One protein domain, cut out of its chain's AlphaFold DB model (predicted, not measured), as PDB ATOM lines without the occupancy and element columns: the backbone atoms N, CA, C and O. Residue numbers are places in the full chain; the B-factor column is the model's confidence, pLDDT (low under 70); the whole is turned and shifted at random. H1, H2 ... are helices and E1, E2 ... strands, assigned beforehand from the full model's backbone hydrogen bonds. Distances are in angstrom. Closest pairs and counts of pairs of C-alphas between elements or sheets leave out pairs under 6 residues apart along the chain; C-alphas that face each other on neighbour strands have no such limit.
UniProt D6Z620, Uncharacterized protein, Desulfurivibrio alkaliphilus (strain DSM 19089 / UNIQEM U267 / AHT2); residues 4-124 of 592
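This is residues 4 to 124 of the 592 residues of an uncharacterized protein of Desulfurivibrio alkaliphilus (strain DSM 19089 / UNIQEM U267 / AHT2) (UniProt D6Z620). A twisted wall of four strands has two long helices, H4 and H5, over one of its faces, while the other face is bare. H5 runs along E2 at one edge, H4 crosses beside it at a slant, and the short helices H2 and H3 gather at one end, with H1 at the other end. The 121 printed residues hold five named helices and four named strands in the order H1 E1 H2 H3 H4 H5 E2 E3 E4, a mixed class. The sheet runs E1 E4 E3 E2, all antiparallel. The whole is compact, with a radius of gyration of the C-alphas of 14.9 A, and its C-alphas span 46 by 30 by 26 A.

In the sheet, E1 is residues 8 to 13, 16.2 A long; E4 is 117 to 123, 20.6 A; E3 is 106 to 113, 23.2 A; and E2 is 90 to 97, 23.1 A. H5 is residues 67 to 83, 24.3 A, and H4 is residues 33 to 51, 27.2 A, from C-alpha 33 at (28.667, 106.160, 88.061). H2 is residues 16 to 22, H3 is 24 to 28 and H1 is 4 to 7. C-alpha 4 stands at (60.304, 125.274, 100.099) and C-alpha 123, the last of E4, at (63.389, 118.896, 93.924).

E2, E3 and E4 form a meander, each strand the antiparallel neighbour of the one before. N 93 and O 110 of E2 and E3 are 2.9 A apart, within hydrogen-bond range, as are N 109 and O 120 of E3 and E4, 2.8 A. Edge strand E1 is antiparallel to E4, with N 11 and O 119 at 2.8 A. H5 is over E2 at a height over the sheet of 8.6 A, along the strands at 4 degrees on the local plane; its closest C-alphas to E2 are Leu 78 and Thr 91, 6.2 A. H4, the hub, touches H5 with residues 34 to 42 alone, closest at the C-alphas of Gln 38 and Ile 75, 6.6 A; this helical hairpin has a steep tilt of 40 degrees, opposite ways. H2 touches H4, about perpendicular at 82 degrees, with the C-alphas of Tyr 20 and Leu 37 6.8 A apart, and only grazes the sheet with residues 16 to 18. H3 touches H4 only at the corner, C-alphas 27 and 33 being 4.6 A apart. H1 is on the same face as H5, but only just over none of the strands, with 2 C-alphas falling on E4. Every O i to N i+4 pair is within hydrogen-bond range in H2, H3, H4 and H5; H1 is too short for one.

The C-alphas farthest apart, of Ala 29 and Pro 103, are 46.8 A apart. The printed part has no cut. The link H4 to H5, residues 52 to 66, is long. Mean pLDDT of the printed part is 77.9; residues 4 to 7, 51 to 56, 98 to 105 and 123 to 124 are under 70.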
ATOM      1  N   ARG A   4      59.834 126.552  99.569       49.91
ATOM      2  CA  ARG A   4      60.304 125.274 100.099       49.91
ATOM      3  C   ARG A   4      59.220 124.208  99.916       49.91
ATOM      4  O   ARG A   4      59.519 123.130  99.415       49.91
ATOM      5  N   THR A   5      57.953 124.573 100.140       54.69
ATOM      6  CA  THR A   5      56.783 123.719  99.866       54.69
ATOM      7  C   THR A   5      56.435 123.527  98.381       54.69
ATOM      8  O   THR A   5      55.563 122.728  98.086       54.69
ATOM      9  N   LEU A   6      57.078 124.198  97.419       60.97
ATOM     10  CA  LEU A   6      56.891 123.932  95.974       60.97
ATOM     11  C   LEU A   6      57.943 122.980  95.388       60.97
ATOM     12  O   LEU A   6      57.730 122.431  94.304       60.97
ATOM     13  N   PHE A   7      59.059 122.790  96.093       63.50
ATOM     14  CA  PHE A   7      60.141 121.881  95.709       63.50
ATOM     15  C   PHE A   7      60.198 120.637  96.602       63.50
ATOM     16  O   PHE A   7      60.688 119.603  96.163       63.50
ATOM     17  N   GLN A   8      59.652 120.691  97.818       70.19
ATOM     18  CA  GLN A   8      59.518 119.538  98.707       70.19
ATOM     19  C   GLN A   8      58.141 119.559  99.373       70.19
ATOM     20  O   GLN A   8      57.868 120.400 100.229       70.19
ATOM     21  N   LEU A   9      57.254 118.648  98.965       76.50
ATOM     22  CA  LEU A   9      55.890 118.583  99.494       76.50
ATOM     23  C   LEU A   9      55.324 117.171  99.442       76.50
ATOM     24  O   LEU A   9      55.534 116.448  98.473       76.50
ATOM     25  N   THR A  10      54.544 116.807 100.458       77.44
ATOM     26  CA  THR A  10      53.666 115.635 100.423       77.44
ATOM     27  C   THR A  10      52.254 116.078 100.785       77.44
ATOM     28  O   THR A  10      52.050 116.647 101.852       77.44
ATOM     29  N   VAL A  11      51.286 115.825  99.906       76.44
ATOM     30  CA  VAL A  11      49.870 116.160 100.104       76.44
ATOM     31  C   VAL A  11      49.058 114.873 100.096       76.44
ATOM     32  O   VAL A  11      49.155 114.085  99.155       76.44
ATOM     33  N   ASN A  12      48.240 114.662 101.126       78.12
ATOM     34  CA  ASN A  12      47.216 113.623 101.095       78.12
ATOM     35  C   ASN A  12      45.978 114.198 100.396       78.12
ATOM     36  O   ASN A  12      45.462 115.239 100.797       78.12
ATOM     37  N   MET A  13      45.543 113.540  99.331       77.81
ATOM     38  CA  MET A  13      44.350 113.889  98.564       77.81
ATOM     39  C   MET A  13      43.190 112.989  99.005       77.81
ATOM     40  O   MET A  13      43.441 111.876  99.485       77.81
ATOM     41  N   PRO A  14      41.930 113.432  98.853       76.31
ATOM     42  CA  PRO A  14      40.797 112.577  99.169       76.31
ATOM     43  C   PRO A  14      40.831 111.334  98.274       76.31
ATOM     44  O   PRO A  14      41.136 111.414  97.085       76.31
ATOM     45  N   SER A  15      40.584 110.170  98.867       81.12
ATOM     46  CA  SER A  15      40.623 108.895  98.152       81.12
ATOM     47  C   SER A  15      39.362 108.678  97.313       81.12
ATOM     48  O   SER A  15      38.329 109.283  97.608       81.12
ATOM     49  N   PRO A  16      39.386 107.771  96.319       82.75
ATOM     50  CA  PRO A  16      38.195 107.388  95.564       82.75
ATOM     51  C   PRO A  16      37.021 106.980  96.462       82.75
ATOM     52  O   PRO A  16      35.892 107.377  96.199       82.75
ATOM     53  N   ALA A  17      37.276 106.256  97.560       83.06
ATOM     54  CA  ALA A  17      36.232 105.896  98.522       83.06
ATOM     55  C   ALA A  17      35.626 107.123  99.226       83.06
ATOM     56  O   ALA A  17      34.411 107.198  99.394       83.06
ATOM     57  N   SER A  18      36.459 108.100  99.598       82.50
ATOM     58  CA  SER A  18      35.997 109.346 100.216       82.50
ATOM     59  C   SER A  18      35.205 110.215  99.231       82.50
ATOM     60  O   SER A  18      34.159 110.746  99.601       82.50
ATOM     61  N   PHE A  19      35.642 110.307  97.969       83.25
ATOM     62  CA  PHE A  19      34.888 110.994  96.913       83.25
ATOM     63  C   PHE A  19      33.548 110.317  96.634       83.25
ATOM     64  O   PHE A  19      32.533 111.005  96.569       83.25
ATOM     65  N   TYR A  20      33.526 108.984  96.549       81.81
ATOM     66  CA  TYR A  20      32.293 108.225  96.355       81.81
ATOM     67  C   TYR A  20      31.287 108.459  97.483       81.81
ATOM     68  O   TYR A  20      30.114 108.675  97.212       81.81
ATOM     69  N   GLN A  21      31.730 108.460  98.742       85.31
ATOM     70  CA  GLN A  21      30.851 108.748  99.880       85.31
ATOM     71  C   GLN A  21      30.318 110.181  99.847       85.31
ATOM     72  O   GLN A  21      29.131 110.404 100.063       85.31
ATOM     73  N   LYS A  22      31.185 111.156  99.550       86.75
ATOM     74  CA  LYS A  22      30.809 112.573  99.523       86.75
ATOM     75  C   LYS A  22      29.838 112.908  98.384       86.75
ATOM     76  O   LYS A  22      28.968 113.750  98.567       86.75
ATOM     77  N   HIS A  23      29.982 112.247  97.237       83.56
ATOM     78  CA  HIS A  23      29.178 112.474  96.031       83.56
ATOM     79  C   HIS A  23      28.235 111.299  95.728       83.56
ATOM     80  O   HIS A  23      27.857 111.085  94.580       83.56
ATOM     81  N   HIS A  24      27.856 110.523  96.750       84.25
ATOM     82  CA  HIS A  24      27.152 109.251  96.571       84.25
ATOM     83  C   HIS A  24      25.881 109.394  95.733       84.25
ATOM     84  O   HIS A  24      25.737 108.681  94.747       84.25
ATOM     85  N   GLY A  25      25.023 110.368  96.060       78.50
ATOM     86  CA  GLY A  25      23.766 110.601  95.341       78.50
ATOM     87  C   GLY A  25      23.954 110.983  93.868       78.50
ATOM     88  O   GLY A  25      23.217 110.498  93.018       78.50
ATOM     89  N   GLU A  26      24.971 111.793  93.557       82.88
ATOM     90  CA  GLU A  26      25.316 112.194  92.184       82.88
ATOM     91  C   GLU A  26      25.828 110.996  91.370       82.88
ATOM     92  O   GLU A  26      25.467 110.815  90.210       82.88
ATOM     93  N   ILE A  27      26.622 110.132  92.003       84.12
ATOM     94  CA  ILE A  27      27.223 108.965  91.355       84.12
ATOM     95  C   ILE A  27      26.197 107.843  91.147       84.12
ATOM     96  O   ILE A  27      26.216 107.194  90.104       84.12
ATOM     97  N   THR A  28      25.307 107.590  92.112       79.81
ATOM     98  CA  THR A  28      24.293 106.524  92.006       79.81
ATOM     99  C   THR A  28      23.133 106.886  91.086       79.81
ATOM    100  O   THR A  28      22.494 105.985  90.554       79.81
ATOM    101  N   ALA A  29      22.847 108.180  90.908       79.25
ATOM    102  CA  ALA A  29      21.814 108.650  89.988       79.25
ATOM    103  C   ALA A  29      22.276 108.662  88.517       79.25
ATOM    104  O   ALA A  29      21.446 108.777  87.616       79.25
ATOM    105  N   ALA A  30      23.584 108.559  88.262       82.00
ATOM    106  CA  ALA A  30      24.139 108.589  86.919       82.00
ATOM    107  C   ALA A  30      24.050 107.217  86.211       82.00
ATOM    108  O   ALA A  30      24.275 106.188  86.853       82.00
ATOM    109  N   PRO A  31      23.822 107.181  84.879       78.56
ATOM    110  CA  PRO A  31      23.790 105.938  84.099       78.56
ATOM    111  C   PRO A  31      25.093 105.129  84.173       78.56
ATOM    112  O   PRO A  31      25.065 103.902  84.163       78.56
ATOM    113  N   ASP A  32      26.233 105.820  84.277       81.88
ATOM    114  CA  ASP A  32      27.539 105.217  84.538       81.88
ATOM    115  C   ASP A  32      28.269 105.984  85.648       81.88
ATOM    116  O   ASP A  32      29.038 106.923  85.419       81.88
ATOM    117  N   GLY A  33      28.025 105.568  86.890       80.00
ATOM    118  CA  GLY A  33      28.667 106.160  88.061       80.00
ATOM    119  C   GLY A  33      30.198 106.036  88.068       80.00
ATOM    120  O   GLY A  33      30.866 106.820  88.745       80.00
ATOM    121  N   ALA A  34      30.791 105.099  87.313       79.75
ATOM    122  CA  ALA A  34      32.247 104.978  87.240       79.75
ATOM    123  C   ALA A  34      32.865 106.137  86.446       79.75
ATOM    124  O   ALA A  34      33.903 106.659  86.853       79.75
ATOM    125  N   VAL A  35      32.200 106.575  85.372       83.88
ATOM    126  CA  VAL A  35      32.614 107.738  84.571       83.88
ATOM    127  C   VAL A  35      32.480 109.025  85.385       83.88
ATOM    128  O   VAL A  35      33.417 109.815  85.446       83.88
ATOM    129  N   VAL A  36      31.371 109.197  86.112       84.50
ATOM    130  CA  VAL A  36      31.177 110.378  86.975       84.50
ATOM    131  C   VAL A  36      32.226 110.441  88.087       84.50
ATOM    132  O   VAL A  36      32.815 111.493  88.337       84.50
ATOM    133  N   LEU A  37      32.527 109.310  88.734       83.38
ATOM    134  CA  LEU A  37      33.576 109.255  89.752       83.38
ATOM    135  C   LEU A  37      34.971 109.526  89.162       83.38
ATOM    136  O   LEU A  37      35.784 110.193  89.807       83.38
ATOM    137  N   GLN A  38      35.253 109.042  87.949       84.69
ATOM    138  CA  GLN A  38      36.495 109.334  87.228       84.69
ATOM    139  C   GLN A  38      36.646 110.841  86.968       84.69
ATOM    140  O   GLN A  38      37.691 111.412  87.294       84.69
ATOM    141  N   ASP A  39      35.600 111.499  86.473       84.75
ATOM    142  CA  ASP A  39      35.601 112.938  86.198       84.75
ATOM    143  C   ASP A  39      35.800 113.778  87.463       84.75
ATOM    144  O   ASP A  39      36.580 114.735  87.465       84.75
ATOM    145  N   LEU A  40      35.142 113.412  88.567       83.00
ATOM    146  CA  LEU A  40      35.305 114.096  89.854       83.00
ATOM    147  C   LEU A  40      36.748 113.997  90.370       83.00
ATOM    148  O   LEU A  40      37.320 114.995  90.825       83.00
ATOM    149  N   LEU A  41      37.370 112.819  90.250       83.06
ATOM    150  CA  LEU A  41      38.770 112.614  90.627       83.06
ATOM    151  C   LEU A  41      39.721 113.435  89.744       83.06
ATOM    152  O   LEU A  41      40.631 114.086  90.264       83.06
ATOM    153  N   LEU A  42      39.491 113.468  88.429       84.38
ATOM    154  CA  LEU A  42      40.287 114.260  87.486       84.38
ATOM    155  C   LEU A  42      40.170 115.765  87.743       84.38
ATOM    156  O   LEU A  42      41.181 116.471  87.740       84.38
ATOM    157  N   ARG A  43      38.960 116.265  88.023       83.19
ATOM    158  CA  ARG A  43      38.733 117.673  88.390       83.19
ATOM    159  C   ARG A  43      39.484 118.040  89.665       83.19
ATOM    160  O   ARG A  43      40.225 119.023  89.668       83.19
ATOM    161  N   SER A  44      39.392 117.215  90.708       79.88
ATOM    162  CA  SER A  44      40.139 117.454  91.946       79.88
ATOM    163  C   SER A  44      41.654 117.452  91.720       79.88
ATOM    164  O   SER A  44      42.361 118.280  92.298       79.88
ATOM    165  N   LEU A  45      42.166 116.552  90.877       76.94
ATOM    166  CA  LEU A  45      43.588 116.502  90.543       76.94
ATOM    167  C   LEU A  45      44.034 117.742  89.764       76.94
ATOM    168  O   LEU A  45      45.099 118.284  90.065       76.94
ATOM    169  N   ARG A  46      43.211 118.242  88.833       76.44
ATOM    170  CA  ARG A  46      43.457 119.508  88.122       76.44
ATOM    171  C   ARG A  46      43.516 120.694  89.084       76.44
ATOM    172  O   ARG A  46      44.444 121.493  88.990       76.44
ATOM    173  N   GLU A  47      42.601 120.787  90.045       76.31
ATOM    174  CA  GLU A  47      42.622 121.859  91.049       76.31
ATOM    175  C   GLU A  47      43.883 121.820  91.922       76.31
ATOM    176  O   GLU A  47      44.514 122.850  92.179       76.31
ATOM    177  N   VAL A  48      44.284 120.625  92.368       73.50
ATOM    178  CA  VAL A  48      45.513 120.437  93.152       73.50
ATOM    179  C   VAL A  48      46.742 120.779  92.305       73.50
ATOM    180  O   VAL A  48      47.609 121.526  92.763       73.50
ATOM    181  N   ALA A  49      46.803 120.317  91.056       71.50
ATOM    182  CA  ALA A  49      47.879 120.635  90.120       71.50
ATOM    183  C   ALA A  49      47.979 122.145  89.848       71.50
ATOM    184  O   ALA A  49      49.077 122.709  89.872       71.50
ATOM    185  N   GLN A  50      46.845 122.831  89.689       71.44
ATOM    186  CA  GLN A  50      46.785 124.279  89.510       71.44
ATOM    187  C   GLN A  50      47.313 125.026  90.743       71.44
ATOM    188  O   GLN A  50      48.128 125.943  90.599       71.44
ATOM    189  N   LYS A  51      46.922 124.604  91.956       68.94
ATOM    190  CA  LYS A  51      47.437 125.160  93.225       68.94
ATOM    191  C   LYS A  51      48.948 124.956  93.377       68.94
ATOM    192  O   LYS A  51      49.636 125.827  93.909       68.94
ATOM    193  N   LEU A  52      49.472 123.847  92.855       63.78
ATOM    194  CA  LEU A  52      50.901 123.502  92.851       63.78
ATOM    195  C   LEU A  52      51.671 124.044  91.642       63.78
ATOM    196  O   LEU A  52      52.879 123.820  91.521       63.78
ATOM    197  N   ARG A  53      50.987 124.807  90.780       66.19
ATOM    198  CA  ARG A  53      51.563 125.482  89.610       66.19
ATOM    199  C   ARG A  53      52.171 124.500  88.612       66.19
ATOM    200  O   ARG A  53      53.162 124.803  87.961       66.19
ATOM    201  N   LEU A  54      51.561 123.327  88.505       68.19
ATOM    202  CA  LEU A  54      51.760 122.380  87.416       68.19
ATOM    203  C   LEU A  54      50.759 122.757  86.323       68.19
ATOM    204  O   LEU A  54      49.706 122.139  86.179       68.19
ATOM    205  N   ARG A  55      51.005 123.889  85.655       62.31
ATOM    206  CA  ARG A  55      50.087 124.389  84.629       62.31
ATOM    207  C   ARG A  55      50.249 123.554  83.370       62.31
ATOM    208  O   ARG A  55      51.365 123.199  83.016       62.31
ATOM    209  N   LYS A  56      49.120 123.305  82.703       69.12
ATOM    210  CA  LYS A  56      49.063 122.629  81.407       69.12
ATOM    211  C   LYS A  56      49.668 121.223  81.436       69.12
ATOM    212  O   LYS A  56      50.597 120.915  80.701       69.12
ATOM    213  N   LEU A  57      49.114 120.361  82.292       70.62
ATOM    214  CA  LEU A  57      49.474 118.937  82.332       70.62
ATOM    215  C   LEU A  57      49.425 118.309  80.923       70.62
ATOM    216  O   LEU A  57      50.321 117.571  80.544       70.62
ATOM    217  N   GLU A  58      48.450 118.694  80.105       76.12
ATOM    218  CA  GLU A  58      48.293 118.247  78.712       76.12
ATOM    219  C   GLU A  58      49.504 118.556  77.804       76.12
ATOM    220  O   GLU A  58      49.696 117.877  76.802       76.12
ATOM    221  N   GLU A  59      50.351 119.527  78.164       75.12
ATOM    222  CA  GLU A  59      51.571 119.890  77.427       75.12
ATOM    223  C   GLU A  59      52.830 119.173  77.952       75.12
ATOM    224  O   GLU A  59      53.909 119.340  77.384       75.12
ATOM    225  N   ILE A  60      52.733 118.386  79.033       73.25
ATOM    226  CA  ILE A  60      53.871 117.646  79.599       73.25
ATOM    227  C   ILE A  60      53.969 116.282  78.896       73.25
ATOM    228  O   ILE A  60      53.117 115.422  79.147       73.25
ATOM    229  N   PRO A  61      54.995 116.051  78.051       75.94
ATOM    230  CA  PRO A  61      55.144 114.787  77.339       75.94
ATOM    231  C   PRO A  61      55.478 113.646  78.307       75.94
ATOM    232  O   PRO A  61      56.309 113.803  79.209       75.94
ATOM    233  N   PHE A  62      54.845 112.489  78.111       79.81
ATOM    234  CA  PHE A  62      55.093 111.266  78.873       79.81
ATOM    235  C   PHE A  62      54.996 110.045  77.950       79.81
ATOM    236  O   PHE A  62      53.907 109.625  77.570       79.81
ATOM    237  N   GLY A  63      56.147 109.480  77.567       79.75
ATOM    238  CA  GLY A  63      56.194 108.427  76.546       79.75
ATOM    239  C   GLY A  63      55.684 108.936  75.193       79.75
ATOM    240  O   GLY A  63      56.123 109.986  74.731       79.75
ATOM    241  N   GLU A  64      54.746 108.205  74.589       78.75
ATOM    242  CA  GLU A  64      54.066 108.567  73.330       78.75
ATOM    243  C   GLU A  64      52.810 109.440  73.545       78.75
ATOM    244  O   GLU A  64      52.124 109.802  72.589       78.75
ATOM    245  N   SER A  65      52.485 109.782  74.798       82.38
ATOM    246  CA  SER A  65      51.283 110.530  75.180       82.38
ATOM    247  C   SER A  65      51.634 111.744  76.069       82.38
ATOM    248  O   SER A  65      52.781 112.201  76.103       82.38
ATOM    249  N   ASN A  66      50.643 112.340  76.737       84.38
ATOM    250  CA  ASN A  66      50.841 113.424  77.697       84.38
ATOM    251  C   ASN A  66      50.399 112.999  79.100       84.38
ATOM    252  O   ASN A  66      49.577 112.097  79.269       84.38
ATOM    253  N   ILE A  67      50.916 113.679  80.127       83.19
ATOM    254  CA  ILE A  67      50.667 113.254  81.510       83.19
ATOM    255  C   ILE A  67      49.185 113.301  81.893       83.19
ATOM    256  O   ILE A  67      48.761 112.552  82.767       83.19
ATOM    257  N   PHE A  68      48.394 114.167  81.255       84.12
ATOM    258  CA  PHE A  68      46.971 114.251  81.542       84.12
ATOM    259  C   PHE A  68      46.246 112.981  81.082       84.12
ATOM    260  O   PHE A  68      45.569 112.354  81.891       84.12
ATOM    261  N   ARG A  69      46.482 112.539  79.842       85.62
ATOM    262  CA  ARG A  69      45.923 111.296  79.294       85.62
ATOM    263  C   ARG A  69      46.371 110.066  80.087       85.62
ATOM    264  O   ARG A  69      45.556 109.208  80.408       85.62
ATOM    265  N   GLU A  70      47.638 110.013  80.493       86.69
ATOM    266  CA  GLU A  70      48.141 108.930  81.355       86.69
ATOM    267  C   GLU A  70      47.475 108.912  82.738       86.69
ATOM    268  O   GLU A  70      47.219 107.849  83.306       86.69
ATOM    269  N   MET A  71      47.163 110.084  83.299       84.12
ATOM    270  CA  MET A  71      46.423 110.170  84.557       84.12
ATOM    271  C   MET A  71      44.988 109.649  84.411       84.12
ATOM    272  O   MET A  71      44.512 108.970  85.322       84.12
ATOM    273  N   GLU A  72      44.315 109.916  83.286       86.56
ATOM    274  CA  GLU A  72      42.983 109.367  82.999       86.56
ATOM    275  C   GLU A  72      43.003 107.836  82.950       86.56
ATOM    276  O   GLU A  72      42.221 107.184  83.650       86.56
ATOM    277  N   GLU A  73      43.940 107.258  82.195       87.06
ATOM    278  CA  GLU A  73      44.074 105.805  82.051       87.06
ATOM    279  C   GLU A  73      44.401 105.120  83.383       87.06
ATOM    280  O   GLU A  73      43.837 104.078  83.725       87.06
ATOM    281  N   ILE A  74      45.246 105.738  84.208       87.25
ATOM    282  CA  ILE A  74      45.617 105.199  85.519       87.25
ATOM    283  C   ILE A  74      44.453 105.219  86.519       87.25
ATOM    284  O   ILE A  74      44.324 104.291  87.328       87.25
ATOM    285  N   ILE A  75      43.597 106.244  86.479       86.75
ATOM    286  CA  ILE A  75      42.385 106.302  87.312       86.75
ATOM    287  C   ILE A  75      41.385 105.249  86.841       86.75
ATOM    288  O   ILE A  75      40.852 104.502  87.664       86.75
ATOM    289  N   LYS A  76      41.181 105.129  85.525       87.12
ATOM    290  CA  LYS A  76      40.308 104.112  84.932       87.12
ATOM    291  C   LYS A  76      40.758 102.700  85.311       87.12
ATOM    292  O   LYS A  76      39.944 101.900  85.776       87.12
ATOM    293  N   ALA A  77      42.056 102.417  85.210       86.69
ATOM    294  CA  ALA A  77      42.642 101.151  85.634       86.69
ATOM    295  C   ALA A  77      42.416 100.890  87.132       86.69
ATOM    296  O   ALA A  77      42.008  99.793  87.512       86.69
ATOM    297  N   LEU A  78      42.611 101.893  87.996       87.06
ATOM    298  CA  LEU A  78      42.361 101.757  89.434       87.06
ATOM    299  C   LEU A  78      40.893 101.424  89.739       87.06
ATOM    300  O   LEU A  78      40.621 100.516  90.526       87.06
ATOM    301  N   LEU A  79      39.946 102.128  89.115       86.25
ATOM    302  CA  LEU A  79      38.514 101.883  89.307       86.25
ATOM    303  C   LEU A  79      38.110 100.483  88.822       86.25
ATOM    304  O   LEU A  79      37.315  99.814  89.485       86.25
ATOM    305  N   GLN A  80      38.708  99.989  87.733       86.19
ATOM    306  CA  GLN A  80      38.511  98.610  87.281       86.19
ATOM    307  C   GLN A  80      39.031  97.582  88.293       86.19
ATOM    308  O   GLN A  80      38.308  96.637  88.610       86.19
ATOM    309  N   LYS A  81      40.234  97.778  88.852       86.50
ATOM    310  CA  LYS A  81      40.784  96.899  89.903       86.50
ATOM    311  C   LYS A  81      39.898  96.881  91.153       86.50
ATOM    312  O   LYS A  81      39.641  95.824  91.727       86.50
ATOM    313  N   ILE A  82      39.356  98.041  91.541       84.50
ATOM    314  CA  ILE A  82      38.392  98.159  92.647       84.50
ATOM    315  C   ILE A  82      37.101  97.391  92.330       84.50
ATOM    316  O   ILE A  82      36.618  96.644  93.181       84.50
ATOM    317  N   LYS A  83      36.562  97.528  91.112       83.88
ATOM    318  CA  LYS A  83      35.358  96.806  90.661       83.88
ATOM    319  C   LYS A  83      35.561  95.288  90.682       83.88
ATOM    320  O   LYS A  83      34.656  94.562  91.080       83.88
ATOM    321  N   ARG A  84      36.759  94.821  90.320       84.88
ATOM    322  CA  ARG A  84      37.172  93.405  90.365       84.88
ATOM    323  C   ARG A  84      37.481  92.887  91.775       84.88
ATOM    324  O   ARG A  84      37.761  91.704  91.922       84.88
ATOM    325  N   ARG A  85      37.390  93.741  92.806       82.38
ATOM    326  CA  ARG A  85      37.688  93.423  94.216       82.38
ATOM    327  C   ARG A  85      39.100  92.857  94.427       82.38
ATOM    328  O   ARG A  85      39.298  92.020  95.303       82.38
ATOM    329  N   GLU A  86      40.073  93.332  93.650       84.00
ATOM    330  CA  GLU A  86      41.482  92.982  93.856       84.00
ATOM    331  C   GLU A  86      41.946  93.387  95.266       84.00
ATOM    332  O   GLU A  86      41.476  94.384  95.830       84.00
ATOM    333  N   ALA A  87      42.865  92.611  95.846       73.50
ATOM    334  CA  ALA A  87      43.468  92.937  97.131       73.50
ATOM    335  C   ALA A  87      44.388  94.164  96.978       73.50
ATOM    336  O   ALA A  87      45.300  94.157  96.158       73.50
ATOM    337  N   ASP A  88      44.118  95.217  97.755       75.56
ATOM    338  CA  ASP A  88      44.843  96.501  97.783       75.56
ATOM    339  C   ASP A  88      45.120  97.138  96.398       75.56
ATOM    340  O   ASP A  88      46.267  97.269  95.961       75.56
ATOM    341  N   PRO A  89      44.066  97.556  95.669       83.31
ATOM    342  CA  PRO A  89      44.229  98.099  94.332       83.31
ATOM    343  C   PRO A  89      44.962  99.440  94.419       83.31
ATOM    344  O   PRO A  89      44.460 100.410  95.002       83.31
ATOM    345  N   HIS A  90      46.151  99.485  93.817       85.38
ATOM    346  CA  HIS A  90      47.002 100.666  93.772       85.38
ATOM    347  C   HIS A  90      47.483 100.955  92.346       85.38
ATOM    348  O   HIS A  90      47.720 100.053  91.534       85.38
ATOM    349  N   THR A  91      47.674 102.237  92.059       85.81
ATOM    350  CA  THR A  91      48.321 102.725  90.845       85.81
ATOM    351  C   THR A  91      49.196 103.941  91.160       85.81
ATOM    352  O   THR A  91      48.984 104.656  92.144       85.81
ATOM    353  N   ARG A  92      50.256 104.147  90.373       87.81
ATOM    354  CA  ARG A  92      51.224 105.228  90.593       87.81
ATOM    355  C   ARG A  92      51.749 105.755  89.269       87.81
ATOM    356  O   ARG A  92      52.133 104.968  88.415       87.81
ATOM    357  N   ILE A  93      51.878 107.074  89.172       86.25
ATOM    358  CA  ILE A  93      52.599 107.745  88.090       86.25
ATOM    359  C   ILE A  93      53.632 108.710  88.655       86.25
ATOM    360  O   ILE A  93      53.398 109.368  89.671       86.25
ATOM    361  N   SER A  94      54.809 108.752  88.035       86.19
ATOM    362  CA  SER A  94      55.894 109.657  88.423       86.19
ATOM    363  C   SER A  94      56.490 110.306  87.185       86.19
ATOM    364  O   SER A  94      56.863 109.594  86.264       86.19
ATOM    365  N   PHE A  95      56.612 111.631  87.177       82.56
ATOM    366  CA  PHE A  95      57.120 112.384  86.030       82.56
ATOM    367  C   PHE A  95      57.975 113.573  86.469       82.56
ATOM    368  O   PHE A  95      57.861 114.070  87.594       82.56
ATOM    369  N   ALA A  96      58.863 114.007  85.576       77.81
ATOM    370  CA  ALA A  96      59.697 115.180  85.781       77.81
ATOM    371  C   ALA A  96      59.048 116.407  85.138       77.81
ATOM    372  O   ALA A  96      58.577 116.355  84.006       77.81
ATOM    373  N   VAL A  97      59.065 117.523  85.855       71.56
ATOM    374  CA  VAL A  97      58.601 118.822  85.374       71.56
ATOM    375  C   VAL A  97      59.840 119.670  85.149       71.56
ATOM    376  O   VAL A  97      60.530 120.047  86.102       71.56
ATOM    377  N   THR A  98      60.166 119.884  83.877       59.03
ATOM    378  CA  THR A  98      61.350 120.629  83.421       59.03
ATOM    379  C   THR A  98      61.043 122.094  83.115       59.03
ATOM    380  O   THR A  98      61.973 122.884  82.972       59.03
ATOM    381  N   THR A  99      59.765 122.471  83.054       54.72
ATOM    382  CA  THR A  99      59.306 123.820  82.716       54.72
ATOM    383  C   THR A  99      58.268 124.336  83.717       54.72
ATOM    384  O   THR A  99      57.343 123.630  84.101       54.72
ATOM    385  N   ASP A 100      58.457 125.602  84.109       51.00
ATOM    386  CA  ASP A 100      57.633 126.429  85.013       51.00
ATOM    387  C   ASP A 100      57.564 125.960  86.499       51.00
ATOM    388  O   ASP A 100      57.171 124.825  86.777       51.00
ATOM    389  N   PRO A 101      57.933 126.796  87.503       46.72
ATOM    390  CA  PRO A 101      58.476 128.149  87.409       46.72
ATOM    391  C   PRO A 101      60.004 128.121  87.468       46.72
ATOM    392  O   PRO A 101      60.608 128.372  88.507       46.72
ATOM    393  N   GLY A 102      60.645 127.804  86.341       53.44
ATOM    394  CA  GLY A 102      62.088 127.985  86.164       53.44
ATOM    395  C   GLY A 102      62.857 126.728  85.742       53.44
ATOM    396  O   GLY A 102      62.261 125.675  85.542       53.44
ATOM    397  N   PRO A 103      64.192 126.840  85.595       49.62
ATOM    398  CA  PRO A 103      65.059 125.802  85.021       49.62
ATOM    399  C   PRO A 103      65.309 124.600  85.951       49.62
ATOM    400  O   PRO A 103      66.039 123.675  85.596       49.62
ATOM    401  N   TYR A 104      64.749 124.615  87.162       58.53
ATOM    402  CA  TYR A 104      65.011 123.608  88.183       58.53
ATOM    403  C   TYR A 104      64.018 122.455  88.076       58.53
ATOM    404  O   TYR A 104      62.810 122.629  88.249       58.53
ATOM    405  N   LYS A 105      64.552 121.259  87.824       64.25
ATOM    406  CA  LYS A 105      63.760 120.038  87.670       64.25
ATOM    407  C   LYS A 105      63.065 119.674  88.984       64.25
ATOM    408  O   LYS A 105      63.703 119.598  90.037       64.25
ATOM    409  N   ARG A 106      61.763 119.400  88.906       74.38
ATOM    410  CA  ARG A 106      60.963 118.829  90.001       74.38
ATOM    411  C   ARG A 106      60.487 117.442  89.599       74.38
ATOM    412  O   ARG A 106      60.079 117.247  88.460       74.38
ATOM    413  N   GLN A 107      60.500 116.495  90.526       82.25
ATOM    414  CA  GLN A 107      59.883 115.189  90.336       82.25
ATOM    415  C   GLN A 107      58.544 115.158  91.064       82.25
ATOM    416  O   GLN A 107      58.484 115.433  92.263       82.25
ATOM    417  N   VAL A 108      57.478 114.842  90.333       82.50
ATOM    418  CA  VAL A 108      56.111 114.744  90.850       82.50
ATOM    419  C   VAL A 108      55.692 113.282  90.821       82.50
ATOM    420  O   VAL A 108      55.909 112.579  89.838       82.50
ATOM    421  N   THR A 109      55.101 112.803  91.909       84.31
ATOM    422  CA  THR A 109      54.550 111.453  92.025       84.31
ATOM    423  C   THR A 109      53.110 111.530  92.503       84.31
ATOM    424  O   THR A 109      52.858 112.051  93.589       84.31
ATOM    425  N   PHE A 110      52.192 110.942  91.742       85.00
ATOM    426  CA  PHE A 110      50.832 110.649  92.181       85.00
ATOM    427  C   PHE A 110      50.722 109.159  92.499       85.00
ATOM    428  O   PHE A 110      51.064 108.318  91.670       85.00
ATOM    429  N   ALA A 111      50.255 108.832  93.697       86.06
ATOM    430  CA  ALA A 111      49.951 107.473  94.122       86.06
ATOM    431  C   ALA A 111      48.483 107.409  94.548       86.06
ATOM    432  O   ALA A 111      48.060 108.161  95.427       86.06
ATOM    433  N   LEU A 112      47.718 106.527  93.916       86.44
ATOM    434  CA  LEU A 112      46.285 106.375  94.124       86.44
ATOM    435  C   LEU A 112      45.996 104.937  94.559       86.44
ATOM    436  O   LEU A 112      46.476 103.983  93.955       86.44
ATOM    437  N   SER A 113      45.204 104.778  95.609       86.88
ATOM    438  CA  SER A 113      44.612 103.511  96.021       86.88
ATOM    439  C   SER A 113      43.160 103.731  96.414       86.88
ATOM    440  O   SER A 113      42.709 104.872  96.547       86.88
ATOM    441  N   ARG A 114      42.413 102.644  96.639       83.12
ATOM    442  CA  ARG A 114      41.000 102.721  97.049       83.12
ATOM    443  C   ARG A 114      40.772 103.644  98.250       83.12
ATOM    444  O   ARG A 114      39.813 104.410  98.262       83.12
ATOM    445  N   SER A 115      41.634 103.552  99.262       81.69
ATOM    446  CA  SER A 115      41.458 104.222 100.555       81.69
ATOM    447  C   SER A 115      42.358 105.439 100.744       81.69
ATOM    448  O   SER A 115      42.075 106.262 101.617       81.69
ATOM    449  N   ARG A 116      43.417 105.600  99.940       82.81
ATOM    450  CA  ARG A 116      44.398 106.681 100.100       82.81
ATOM    451  C   ARG A 116      44.835 107.233  98.752       82.81
ATOM    452  O   ARG A 116      45.084 106.498  97.809       82.81
ATOM    453  N   SER A 117      44.968 108.548  98.657       81.62
ATOM    454  CA  SER A 117      45.556 109.206  97.490       81.62
ATOM    455  C   SER A 117      46.607 110.197  97.964       81.62
ATOM    456  O   SER A 117      46.398 110.916  98.938       81.62
ATOM    457  N   ARG A 118      47.780 110.200  97.334       83.81
ATOM    458  CA  ARG A 118      48.916 111.022  97.754       83.81
ATOM    459  C   ARG A 118      49.626 111.620  96.552       83.81
ATOM    460  O   ARG A 118      49.922 110.923  95.587       83.81
ATOM    461  N   LEU A 119      49.953 112.899  96.667       80.44
ATOM    462  CA  LEU A 119      50.873 113.596  95.783       80.44
ATOM    463  C   LEU A 119      52.174 113.879  96.538       80.44
ATOM    464  O   LEU A 119      52.149 114.338  97.680       80.44
ATOM    465  N   LYS A 120      53.317 113.622  95.902       83.19
ATOM    466  CA  LYS A 120      54.648 113.961  96.414       83.19
ATOM    467  C   LYS A 120      55.421 114.757  95.369       83.19
ATOM    468  O   LYS A 120      55.434 114.381  94.202       83.19
ATOM    469  N   ILE A 121      56.080 115.830  95.797       77.38
ATOM    470  CA  ILE A 121      56.999 116.636  94.990       77.38
ATOM    471  C   ILE A 121      58.372 116.616  95.655       77.38
ATOM    472  O   ILE A 121      58.480 116.867  96.858       77.38
ATOM    473  N   SER A 122      59.411 116.340  94.871       76.00
ATOM    474  CA  SER A 122      60.810 116.402  95.297       76.00
ATOM    475  C   SER A 122      61.677 117.124  94.266       76.00
ATOM    476  O   SER A 122      61.647 116.801  93.081       76.00
ATOM    477  N   GLY A 123      62.473 118.086  94.722       69.31
ATOM    478  CA  GLY A 123      63.389 118.896  93.924       69.31
ATOM    479  C   GLY A 123      64.288 119.753  94.821       69.31
ATOM    480  O   GLY A 123      64.060 119.856  96.030       69.31
ATOM    481  N   VAL A 124      65.325 120.353  94.234       61.22
ATOM    482  CA  VAL A 124      66.278 121.226  94.939       61.22
ATOM    483  C   VAL A 124      65.864 122.690  94.725       61.22
ATOM    484  O   VAL A 124      65.742 123.098  93.569       61.22
TER     485      VAL A 124